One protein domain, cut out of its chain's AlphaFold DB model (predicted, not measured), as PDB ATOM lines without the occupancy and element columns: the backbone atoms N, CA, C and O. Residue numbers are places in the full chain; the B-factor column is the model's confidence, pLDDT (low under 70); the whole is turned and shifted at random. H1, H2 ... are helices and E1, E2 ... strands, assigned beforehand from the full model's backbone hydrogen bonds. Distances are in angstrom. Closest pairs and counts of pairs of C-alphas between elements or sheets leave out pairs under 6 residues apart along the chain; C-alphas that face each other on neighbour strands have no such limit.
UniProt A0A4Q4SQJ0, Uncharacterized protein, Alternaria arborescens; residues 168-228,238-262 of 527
ATOM      1  N   ARG A 168     110.135 136.085 115.635       90.69
ATOM      2  CA  ARG A 168     109.312 134.883 115.699       90.69
ATOM      3  C   ARG A 168     110.136 133.748 116.265       90.69
ATOM      4  O   ARG A 168     111.281 133.545 115.868       90.69
ATOM      5  N   THR A 169     109.559 132.999 117.189       89.50
ATOM      6  CA  THR A 169     110.218 131.816 117.734       89.50
ATOM      7  C   THR A 169     109.243 130.664 117.880       89.50
ATOM      8  O   THR A 169     108.047 130.875 118.079       89.50
ATOM      9  N   ALA A 170     109.765 129.448 117.764       90.25
ATOM     10  CA  ALA A 170     108.994 128.240 117.981       90.25
ATOM     11  C   ALA A 170     108.864 127.976 119.482       90.25
ATOM     12  O   ALA A 170     109.868 127.867 120.184       90.25
ATOM     13  N   ILE A 171     107.633 127.841 119.964       90.25
ATOM     14  CA  ILE A 171     107.333 127.395 121.329       90.25
ATOM     15  C   ILE A 171     106.500 126.120 121.271       90.25
ATOM     16  O   ILE A 171     105.810 125.885 120.281       90.25
ATOM     17  N   LYS A 172     106.538 125.287 122.313       88.94
ATOM     18  CA  LYS A 172     105.683 124.092 122.374       88.94
ATOM     19  C   LYS A 172     104.217 124.503 122.498       88.94
ATOM     20  O   LYS A 172     103.915 125.508 123.136       88.94
ATOM     21  N   ARG A 173     103.293 123.716 121.944       86.25
ATOM     22  CA  ARG A 173     101.848 123.991 122.074       86.25
ATOM     23  C   ARG A 173     101.382 124.066 123.524       86.25
ATOM     24  O   ARG A 173     100.638 124.975 123.874       86.25
ATOM     25  N   ASP A 174     101.911 123.206 124.384       84.75
ATOM     26  CA  ASP A 174     101.601 123.218 125.819       84.75
ATOM     27  C   ASP A 174     102.041 124.522 126.507       84.75
ATOM     28  O   ASP A 174     101.566 124.858 127.592       84.75
ATOM     29  N   HIS A 175     102.949 125.280 125.879       86.38
ATOM     30  CA  HIS A 175     103.411 126.565 126.390       86.38
ATOM     31  C   HIS A 175     102.496 127.740 126.039       86.38
ATOM     32  O   HIS A 175     102.618 128.789 126.667       86.38
ATOM     33  N   ILE A 176     101.555 127.569 125.105       85.81
ATOM     34  CA  ILE A 176     100.616 128.623 124.681       85.81
ATOM     35  C   ILE A 176      99.862 129.199 125.874       85.81
ATOM     36  O   ILE A 176      99.709 130.412 125.984       85.81
ATOM     37  N   ALA A 177      99.460 128.336 126.810       81.06
ATOM     38  CA  ALA A 177      98.740 128.744 128.004       81.06
ATOM     39  C   ALA A 177      99.497 129.797 128.830       81.06
ATOM     40  O   ALA A 177      98.849 130.560 129.542       81.06
ATOM     41  N   TYR A 178     100.836 129.838 128.753       81.19
ATOM     42  CA  TYR A 178     101.713 130.761 129.483       81.19
ATOM     43  C   TYR A 178     102.012 132.061 128.740       81.19
ATOM     44  O   TYR A 178     102.576 132.975 129.339       81.19
ATOM     45  N   CYS A 179     101.623 132.170 127.471       85.19
ATOM     46  CA  CYS A 179     101.770 133.392 126.701       85.19
ATOM     47  C   CYS A 179     100.597 134.334 126.997       85.19
ATOM     48  O   CYS A 179      99.438 133.969 126.811       85.19
ATOM     49  N   GLY A 180     100.913 135.548 127.443       84.88
ATOM     50  CA  GLY A 180      99.928 136.583 127.749       84.88
ATOM     51  C   GLY A 180     100.508 137.980 127.564       84.88
ATOM     52  O   GLY A 180     101.419 138.185 126.756       84.88
ATOM     53  N   SER A 181      99.995 138.926 128.341       87.69
ATOM     54  CA  SER A 181     100.387 140.331 128.309       87.69
ATOM     55  C   SER A 181     101.838 140.564 128.757       87.69
ATOM     56  O   SER A 181     102.499 139.713 129.361       87.69
ATOM     57  N   LYS A 182     102.330 141.793 128.558       89.88
ATOM     58  CA  LYS A 182     103.613 142.264 129.111       89.88
ATOM     59  C   LYS A 182     103.742 142.028 130.624       89.88
ATOM     60  O   LYS A 182     104.832 141.729 131.113       89.88
ATOM     61  N   ARG A 183     102.643 142.161 131.376       88.38
ATOM     62  CA  ARG A 183     102.632 141.932 132.827       88.38
ATOM     63  C   ARG A 183     102.798 140.452 133.152       88.38
ATOM     64  O   ARG A 183     103.566 140.122 134.054       88.38
ATOM     65  N   ASP A 184     102.143 139.580 132.391       87.19
ATOM     66  CA  ASP A 184     102.244 138.130 132.561       87.19
ATOM     67  C   ASP A 184     103.671 137.649 132.325       87.19
ATOM     68  O   ASP A 184     104.225 136.941 133.163       87.19
ATOM     69  N   TRP A 185     104.309 138.109 131.246       89.31
ATOM     70  CA  TRP A 185     105.707 137.792 130.962       89.31
ATOM     71  C   TRP A 185     106.668 138.315 132.032       89.31
ATOM     72  O   TRP A 185     107.599 137.608 132.417       89.31
ATOM     73  N   ALA A 186     106.440 139.525 132.552       89.56
ATOM     74  CA  ALA A 186     107.275 140.087 133.612       89.56
ATOM     75  C   ALA A 186     107.141 139.301 134.925       89.56
ATOM     76  O   ALA A 186     108.136 139.082 135.616       89.56
ATOM     77  N   ASN A 187     105.928 138.859 135.264       86.69
ATOM     78  CA  ASN A 187     105.687 137.995 136.419       86.69
ATOM     79  C   ASN A 187     106.338 136.620 136.219       86.69
ATOM     80  O   ASN A 187     107.011 136.122 137.118       86.69
ATOM     81  N   LEU A 188     106.202 136.044 135.021       86.19
ATOM     82  CA  LEU A 188     106.793 134.756 134.673       86.19
ATOM     83  C   LEU A 188     108.323 134.798 134.773       86.19
ATOM     84  O   LEU A 188     108.912 133.942 135.420       86.19
ATOM     85  N   SER A 189     108.964 135.826 134.211       87.06
ATOM     86  CA  SER A 189     110.420 136.025 134.289       87.06
ATOM     87  C   SER A 189     110.916 136.163 135.738       87.06
ATOM     88  O   SER A 189     111.931 135.570 136.087       87.06
ATOM     89  N   LYS A 190     110.184 136.872 136.613       86.25
ATOM     90  CA  LYS A 190     110.556 137.022 138.036       86.25
ATOM     91  C   LYS A 190     110.456 135.722 138.832       86.25
ATOM     92  O   LYS A 190     111.274 135.493 139.720       86.25
ATOM     93  N   ASN A 191     109.448 134.904 138.540       79.12
ATOM     94  CA  ASN A 191     109.178 133.671 139.282       79.12
ATOM     95  C   ASN A 191     110.076 132.513 138.834       79.12
ATOM     96  O   ASN A 191     110.261 131.535 139.557       79.12
ATOM     97  N   VAL A 192     110.650 132.621 137.642       76.38
ATOM     98  CA  VAL A 192     111.499 131.596 137.064       76.38
ATOM     99  C   VAL A 192     112.966 131.885 137.386       76.38
ATOM    100  O   VAL A 192     113.532 132.901 136.985       76.38
ATOM    101  N   ARG A 193     113.641 130.938 138.046       67.75
ATOM    102  CA  ARG A 193     115.104 130.962 138.185       67.75
ATOM    103  C   ARG A 193     115.760 130.573 136.857       67.75
ATOM    104  O   ARG A 193     116.145 129.428 136.653       67.75
ATOM    105  N   VAL A 194     115.912 131.536 135.947       64.12
ATOM    106  CA  VAL A 194     116.655 131.355 134.677       64.12
ATOM    107  C   VAL A 194     118.183 131.328 134.906       64.12
ATOM    108  O   VAL A 194     118.959 131.137 133.973       64.12
ATOM    109  N   SER A 195     118.632 131.492 136.157       53.59
ATOM    110  CA  SER A 195     120.025 131.708 136.569       53.59
ATOM    111  C   SER A 195     121.027 130.627 136.147       53.59
ATOM    112  O   SER A 195     122.209 130.941 136.046       53.59
ATOM    113  N   ASP A 196     120.581 129.412 135.819       53.31
ATOM    114  CA  ASP A 196     121.483 128.312 135.437       53.31
ATOM    115  C   ASP A 196     121.709 128.188 133.919       53.31
ATOM    116  O   ASP A 196     122.500 127.357 133.466       53.31
ATOM    117  N   ARG A 197     121.049 129.014 133.092       60.50
ATOM    118  CA  ARG A 197     121.239 128.976 131.635       60.50
ATOM    119  C   ARG A 197     122.288 129.985 131.186       60.50
ATOM    120  O   ARG A 197     122.148 131.191 131.378       60.50
ATOM    121  N   LYS A 198     123.333 129.477 130.522       62.59
ATOM    122  CA  LYS A 198     124.348 130.294 129.843       62.59
ATOM    123  C   LYS A 198     123.652 131.211 128.837       62.59
ATOM    124  O   LYS A 198     123.126 130.738 127.832       62.59
ATOM    125  N   ARG A 199     123.661 132.521 129.101       66.88
ATOM    126  CA  ARG A 199     123.230 133.524 128.119       66.88
ATOM    127  C   ARG A 199     124.081 133.375 126.862       66.88
ATOM    128  O   ARG A 199     125.291 133.163 126.952       66.88
ATOM    129  N   THR A 200     123.451 133.481 125.696       71.88
ATOM    130  CA  THR A 200     124.205 133.471 124.440       71.88
ATOM    131  C   THR A 200     125.013 134.769 124.369       71.88
ATOM    132  O   THR A 200     124.443 135.819 124.664       71.88
ATOM    133  N   PRO A 201     126.299 134.749 123.974       72.69
ATOM    134  CA  PRO A 201     127.114 135.965 123.916       72.69
ATOM    135  C   PRO A 201     126.484 137.090 123.076       72.69
ATOM    136  O   PRO A 201     126.546 138.252 123.460       72.69
ATOM    137  N   SER A 202     125.765 136.748 121.998       74.50
ATOM    138  CA  SER A 202     125.011 137.705 121.166       74.50
ATOM    139  C   SER A 202     123.983 138.529 121.935       74.50
ATOM    140  O   SER A 202     123.677 139.651 121.525       74.50
ATOM    141  N   ASP A 203     123.466 137.976 123.030       75.38
ATOM    142  CA  ASP A 203     122.394 138.533 123.846       75.38
ATOM    143  C   ASP A 203     122.958 139.474 124.934       75.38
ATOM    144  O   ASP A 203     122.192 140.057 125.703       75.38
ATOM    145  N   ASP A 204     124.287 139.639 125.020       78.69
ATOM    146  CA  ASP A 204     124.906 140.519 126.007       78.69
ATOM    147  C   ASP A 204     124.657 142.000 125.675       78.69
ATOM    148  O   ASP A 204     124.908 142.500 124.571       78.69
ATOM    149  N   TYR A 205     124.160 142.715 126.680       78.12
ATOM    150  CA  TYR A 205     123.864 144.142 126.633       78.12
ATOM    151  C   TYR A 205     125.061 145.009 127.029       78.12
ATOM    152  O   TYR A 205     124.971 146.235 126.886       78.12
ATOM    153  N   GLY A 206     126.151 144.391 127.495       77.12
ATOM    154  CA  GLY A 206     127.374 145.050 127.922       77.12
ATOM    155  C   GLY A 206     127.200 145.852 129.209       77.12
ATOM    156  O   GLY A 206     126.329 145.585 130.042       77.12
ATOM    157  N   TRP A 207     128.048 146.867 129.378       67.38
ATOM    158  CA  TRP A 207     128.069 147.682 130.590       67.38
ATOM    159  C   TRP A 207     126.782 148.495 130.768       67.38
ATOM    160  O   TRP A 207     126.251 149.101 129.833       67.38
ATOM    161  N   HIS A 208     126.294 148.545 132.007       57.84
ATOM    162  CA  HIS A 208     125.067 149.232 132.416       57.84
ATOM    163  C   HIS A 208     125.185 150.765 132.445       57.84
ATOM    164  O   HIS A 208     124.595 151.403 133.309       57.84
ATOM    165  N   ILE A 209     125.896 151.375 131.491       56.00
ATOM    166  CA  ILE A 209     125.955 152.844 131.373       56.00
ATOM    167  C   ILE A 209     124.538 153.402 131.144       56.00
ATOM    168  O   ILE A 209     124.190 154.458 131.654       56.00
ATOM    169  N   TRP A 210     123.689 152.635 130.448       63.00
ATOM    170  CA  TRP A 210     122.268 152.928 130.269       63.00
ATOM    171  C   TRP A 210     121.457 151.676 130.590       63.00
ATOM    172  O   TRP A 210     121.516 150.686 129.848       63.00
ATOM    173  N   ARG A 211     120.721 151.698 131.708       66.69
ATOM    174  CA  ARG A 211     119.825 150.602 132.087       66.69
ATOM    175  C   ARG A 211     118.742 150.479 131.018       66.69
ATOM    176  O   ARG A 211     117.962 151.400 130.819       66.69
ATOM    177  N   VAL A 212     118.714 149.343 130.328       75.44
ATOM    178  CA  VAL A 212     117.593 149.005 129.450       75.44
ATOM    179  C   VAL A 212     116.549 148.298 130.295       75.44
ATOM    180  O   VAL A 212     116.856 147.284 130.936       75.44
ATOM    181  N   GLU A 213     115.365 148.892 130.356       83.19
ATOM    182  CA  GLU A 213     114.203 148.345 131.045       83.19
ATOM    183  C   GLU A 213     113.541 147.262 130.192       83.19
ATOM    184  O   GLU A 213     113.454 147.396 128.975       83.19
ATOM    185  N   GLY A 214     113.073 146.193 130.838       88.56
ATOM    186  CA  GLY A 214     112.400 145.072 130.187       88.56
ATOM    187  C   GLY A 214     112.987 143.714 130.563       88.56
ATOM    188  O   GLY A 214     113.953 143.614 131.324       88.56
ATOM    189  N   ILE A 215     112.373 142.669 130.017       89.69
ATOM    190  CA  ILE A 215     112.748 141.267 130.214       89.69
ATOM    191  C   ILE A 215     113.940 140.953 129.309       89.69
ATOM    192  O   ILE A 215     113.883 141.197 128.102       89.69
ATOM    193  N   ARG A 216     115.030 140.446 129.892       87.19
ATOM    194  CA  ARG A 216     116.278 140.150 129.163       87.19
ATOM    195  C   ARG A 216     116.385 138.683 128.767       87.19
ATOM    196  O   ARG A 216     117.166 138.341 127.884       87.19
ATOM    197  N   GLU A 217     115.657 137.824 129.463       86.19
ATOM    198  CA  GLU A 217     115.636 136.389 129.233       86.19
ATOM    199  C   GLU A 217     114.907 136.060 127.925       86.19
ATOM    200  O   GLU A 217     113.974 136.749 127.513       86.19
ATOM    201  N   ASP A 218     115.331 134.980 127.269       87.00
ATOM    202  CA  ASP A 218     114.651 134.461 126.087       87.00
ATOM    203  C   ASP A 218     113.251 133.945 126.467       87.00
ATOM    204  O   ASP A 218     113.141 133.205 127.450       87.00
ATOM    205  N   PRO A 219     112.185 134.245 125.701       89.69
ATOM    206  CA  PRO A 219     110.865 133.678 125.973       89.69
ATOM    207  C   PRO A 219     110.881 132.145 125.996       89.69
ATOM    208  O   PRO A 219     110.212 131.545 126.833       89.69
ATOM    209  N   THR A 220     111.669 131.488 125.140       88.88
ATOM    210  CA  THR A 220     111.804 130.024 125.163       88.88
ATOM    211  C   THR A 220     112.516 129.538 126.419       88.88
ATOM    212  O   THR A 220     112.165 128.480 126.941       88.88
ATOM    213  N   ASP A 221     113.486 130.289 126.946       87.19
ATOM    214  CA  ASP A 221     114.183 129.921 128.178       87.19
ATOM    215  C   ASP A 221     113.264 130.036 129.390       87.19
ATOM    216  O   ASP A 221     113.223 129.109 130.204       87.19
ATOM    217  N   ILE A 222     112.472 131.113 129.455       88.38
ATOM    218  CA  ILE A 222     111.425 131.290 130.464       88.38
ATOM    219  C   ILE A 222     110.428 130.127 130.368       88.38
ATOM    220  O   ILE A 222     110.249 129.388 131.327       88.38
ATOM    221  N   LEU A 223     109.821 129.888 129.204       88.06
ATOM    222  CA  LEU A 223     108.781 128.862 129.054       88.06
ATOM    223  C   LEU A 223     109.276 127.443 129.369       88.06
ATOM    224  O   LEU A 223     108.576 126.665 130.017       88.06
ATOM    225  N   ASN A 224     110.501 127.102 128.965       85.88
ATOM    226  CA  ASN A 224     111.076 125.785 129.236       85.88
ATOM    227  C   ASN A 224     111.382 125.540 130.721       85.88
ATOM    228  O   ASN A 224     111.565 124.391 131.113       85.88
ATOM    229  N   SER A 225     111.468 126.587 131.539       81.25
ATOM    230  CA  SER A 225     111.740 126.481 132.978       81.25
ATOM    231  C   SER A 225     110.473 126.564 133.836       81.25
ATOM    232  O   SER A 225     110.483 126.128 134.985       81.25
ATOM    233  N   VAL A 226     109.342 126.981 133.258       74.94
ATOM    234  CA  VAL A 226     108.024 126.957 133.917       74.94
ATOM    235  C   VAL A 226     107.527 125.538 134.215       74.94
ATOM    236  O   VAL A 226     106.736 125.347 135.134       74.94
ATOM    237  N   HIS A 227     108.029 124.508 133.525       61.12
ATOM    238  CA  HIS A 227     107.708 123.108 133.839       61.12
ATOM    239  C   HIS A 227     108.043 122.690 135.289       61.12
ATOM    240  O   HIS A 227     107.565 121.648 135.730       61.12
ATOM    241  N   ALA A 228     108.794 123.501 136.044       49.91
ATOM    242  CA  ALA A 228     109.084 123.272 137.459       49.91
ATOM    243  C   ALA A 228     108.024 123.819 138.447       49.91
ATOM    244  O   ALA A 228     108.098 123.493 139.628       49.91
ATOM    245  N   ARG A 238      94.651 135.967 126.382       63.53
ATOM    246  CA  ARG A 238      95.067 134.655 125.844       63.53
ATOM    247  C   ARG A 238      95.349 134.733 124.339       63.53
ATOM    248  O   ARG A 238      94.486 135.127 123.564       63.53
ATOM    249  N   ASN A 239      96.513 134.227 123.930       68.12
ATOM    250  CA  ASN A 239      96.896 133.959 122.534       68.12
ATOM    251  C   ASN A 239      97.088 135.189 121.625       68.12
ATOM    252  O   ASN A 239      97.305 135.014 120.427       68.12
ATOM    253  N   GLU A 240      97.106 136.408 122.170       74.81
ATOM    254  CA  GLU A 240      97.187 137.658 121.391       74.81
ATOM    255  C   GLU A 240      98.476 137.826 120.570       74.81
ATOM    256  O   GLU A 240      98.559 138.720 119.733       74.81
ATOM    257  N   HIS A 241      99.476 136.962 120.755       86.00
ATOM    258  CA  HIS A 241     100.753 137.018 120.037       86.00
ATOM    259  C   HIS A 241     101.206 135.681 119.440       86.00
ATOM    260  O   HIS A 241     102.385 135.491 119.132       86.00
ATOM    261  N   ILE A 242     100.277 134.740 119.273       89.12
ATOM    262  CA  ILE A 242     100.544 133.436 118.667       89.12
ATOM    263  C   ILE A 242     100.006 133.423 117.241       89.12
ATOM    264  O   ILE A 242      98.839 133.729 117.019       89.12
ATOM    265  N   TYR A 243     100.843 133.021 116.285       88.56
ATOM    266  CA  TYR A 243     100.376 132.732 114.933       88.56
ATOM    267  C   TYR A 243      99.792 131.324 114.860       88.56
ATOM    268  O   TYR A 243     100.442 130.352 115.259       88.56
ATOM    269  N   GLN A 244      98.614 131.221 114.255       84.12
ATOM    270  CA  GLN A 244      98.056 129.975 113.747       84.12
ATOM    271  C   GLN A 244      98.545 129.784 112.310       84.12
ATOM    272  O   GLN A 244      98.156 130.520 111.407       84.12
ATOM    273  N   ASP A 245      99.432 128.820 112.093       79.38
ATOM    274  CA  ASP A 245     100.028 128.545 110.781       79.38
ATOM    275  C   ASP A 245      99.304 127.431 110.005       79.38
ATOM    276  O   ASP A 245      99.753 127.043 108.930       79.38
ATOM    277  N   GLY A 246      98.198 126.902 110.541       80.38
ATOM    278  CA  GLY A 246      97.393 125.853 109.908       80.38
ATOM    279  C   GLY A 246      98.000 124.443 109.967       80.38
ATOM    280  O   GLY A 246      97.345 123.473 109.589       80.38
ATOM    281  N   TYR A 247      99.222 124.276 110.484       81.19
ATOM    282  CA  TYR A 247      99.885 122.972 110.553       81.19
ATOM    283  C   TYR A 247      99.432 122.191 111.794       81.19
ATOM    284  O   TYR A 247     100.096 122.188 112.831       81.19
ATOM    285  N   GLN A 248      98.299 121.491 111.696       65.56
ATOM    286  CA  GLN A 248      97.660 120.783 112.818       65.56
ATOM    287  C   GLN A 248      98.566 119.775 113.551       65.56
ATOM    288  O   GLN A 248      98.414 119.606 114.758       65.56
ATOM    289  N   THR A 249      99.548 119.175 112.875       63.41
ATOM    290  CA  THR A 249     100.465 118.169 113.441       63.41
ATOM    291  C   THR A 249     101.713 118.746 114.116       63.41
ATOM    292  O   THR A 249     102.485 117.998 114.714       63.41
ATOM    293  N   SER A 250     101.943 120.061 114.049       66.75
ATOM    294  CA  SER A 250     103.134 120.659 114.657       66.75
ATOM    295  C   SER A 250     103.024 120.649 116.184       66.75
ATOM    296  O   SER A 250     102.142 121.282 116.752       66.75
ATOM    297  N   ALA A 251     103.978 120.021 116.876       82.56
ATOM    298  CA  ALA A 251     104.117 120.137 118.335       82.56
ATOM    299  C   ALA A 251     104.442 121.575 118.801       82.56
ATOM    300  O   ALA A 251     104.502 121.852 120.002       82.56
ATOM    301  N   THR A 252     104.669 122.494 117.856       87.88
ATOM    302  CA  THR A 252     105.085 123.872 118.108       87.88
ATOM    303  C   THR A 252     104.175 124.895 117.437       87.88
ATOM    304  O   THR A 252     103.532 124.604 116.430       87.88
ATOM    305  N   VAL A 253     104.140 126.102 117.992       88.94
ATOM    306  CA  VAL A 253     103.504 127.285 117.398       88.94
ATOM    307  C   VAL A 253     104.478 128.456 117.369       88.94
ATOM    308  O   VAL A 253     105.470 128.477 118.102       88.94
ATOM    309  N   SER A 254     104.216 129.423 116.491       91.56
ATOM    310  CA  SER A 254     105.066 130.600 116.341       91.56
ATOM    311  C   SER A 254     104.598 131.695 117.290       91.56
ATOM    312  O   SER A 254     103.542 132.283 117.080       91.56
ATOM    313  N   LEU A 255     105.430 132.038 118.268       92.56
ATOM    314  CA  LEU A 255     105.251 133.211 119.119       92.56
ATOM    315  C   LEU A 255     105.883 134.440 118.457       92.56
ATOM    316  O   LEU A 255     107.063 134.407 118.103       92.56
ATOM    317  N   PHE A 256     105.113 135.516 118.324       93.25
ATOM    318  CA  PHE A 256     105.614 136.853 118.022       93.25
ATOM    319  C   PHE A 256     106.007 137.554 119.320       93.25
ATOM    320  O   PHE A 256     105.163 137.776 120.183       93.25
ATOM    321  N   TRP A 257     107.276 137.913 119.490       92.25
ATOM    322  CA  TRP A 257     107.737 138.545 120.725       92.25
ATOM    323  C   TRP A 257     108.701 139.699 120.461       92.25
ATOM    324  O   TRP A 257     109.340 139.779 119.414       92.25
ATOM    325  N   GLY A 258     108.774 140.625 121.412       92.62
ATOM    326  CA  GLY A 258     109.526 141.869 121.290       92.62
ATOM    327  C   GLY A 258     109.119 142.873 122.364       92.62
ATOM    328  O   GLY A 258     108.556 142.494 123.397       92.62
ATOM    329  N   GLU A 259     109.365 144.154 122.101       91.12
ATOM    330  CA  GLU A 259     109.061 145.256 123.025       91.12
ATOM    331  C   GLU A 259     107.581 145.312 123.424       91.12
ATOM    332  O   GLU A 259     107.271 145.608 124.580       91.12
ATOM    333  N   GLN A 260     106.672 144.947 122.512       89.12
ATOM    334  CA  GLN A 260     105.229 144.871 122.763       89.12
ATOM    335  C   GLN A 260     104.864 143.904 123.903       89.12
ATOM    336  O   GLN A 260     103.927 144.156 124.655       89.12
ATOM    337  N   LEU A 261     105.660 142.849 124.101       90.94
ATOM    338  CA  LEU A 261     105.521 141.898 125.208       90.94
ATOM    339  C   LEU A 261     106.415 142.244 126.413       90.94
ATOM    340  O   LEU A 261     106.479 141.492 127.380       90.94
ATOM    341  N   GLY A 262     107.111 143.383 126.379       92.00
ATOM    342  CA  GLY A 262     108.023 143.830 127.432       92.00
ATOM    343  C   GLY A 262     109.430 143.249 127.374       92.00
ATOM    344  O   GLY A 262     110.201 143.474 128.309       92.00
TER     345      GLY A 262
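This is residues 168 to 228 and 238 to 262 of the 527 residues of an uncharacterized protein of Alternaria arborescens (UniProt A0A4Q4SQJ0). A ribbon of two antiparallel strands, E1 and E2, has H3 over it and H2 beyond H3, while residues 206 to 212 of a long loop stick out. The printed part has 86 residues, ordered E1 H1 H2 H3 E2, class mixed, under half in named elements. It is compact, radius of gyration of the C-alphas 13.7 A, spanning 46 by 25 by 24 A.

Find C-alpha 168 at (109.312, 134.883, 115.699); E1 runs to 172, 13.2 A. Next come H1, 173 to 178, 10.0 A; H2, 182 to 191, 14.4 A; H3, 219 to 226, 10.8 A. E2, 252 to 257, runs 15.1 A to (107.737, 138.545, 120.725).

Between E1 and E2, look at N 169 and O 255, 3.0 A, within hydrogen-bond range. The closest C-alphas of E1 and H3, Ile 171 and Thr 220, are 6.4 A apart. H2 and H3 only just touch, with 3 pairs of C-alphas within 8 A, closest Ser 189 and Ile 222, 6.2 A. H1 has 0 of 2 O i to N i+4 pairs within range, 2 of 3 O i to N i+3; H2 and H3 have every i+4 pair.

Across the cut, C-alphas 228 and 238 stand 21.5 A apart. H2 to H3 is a long link; residues 193 to 199, among others, have pLDDT under 70.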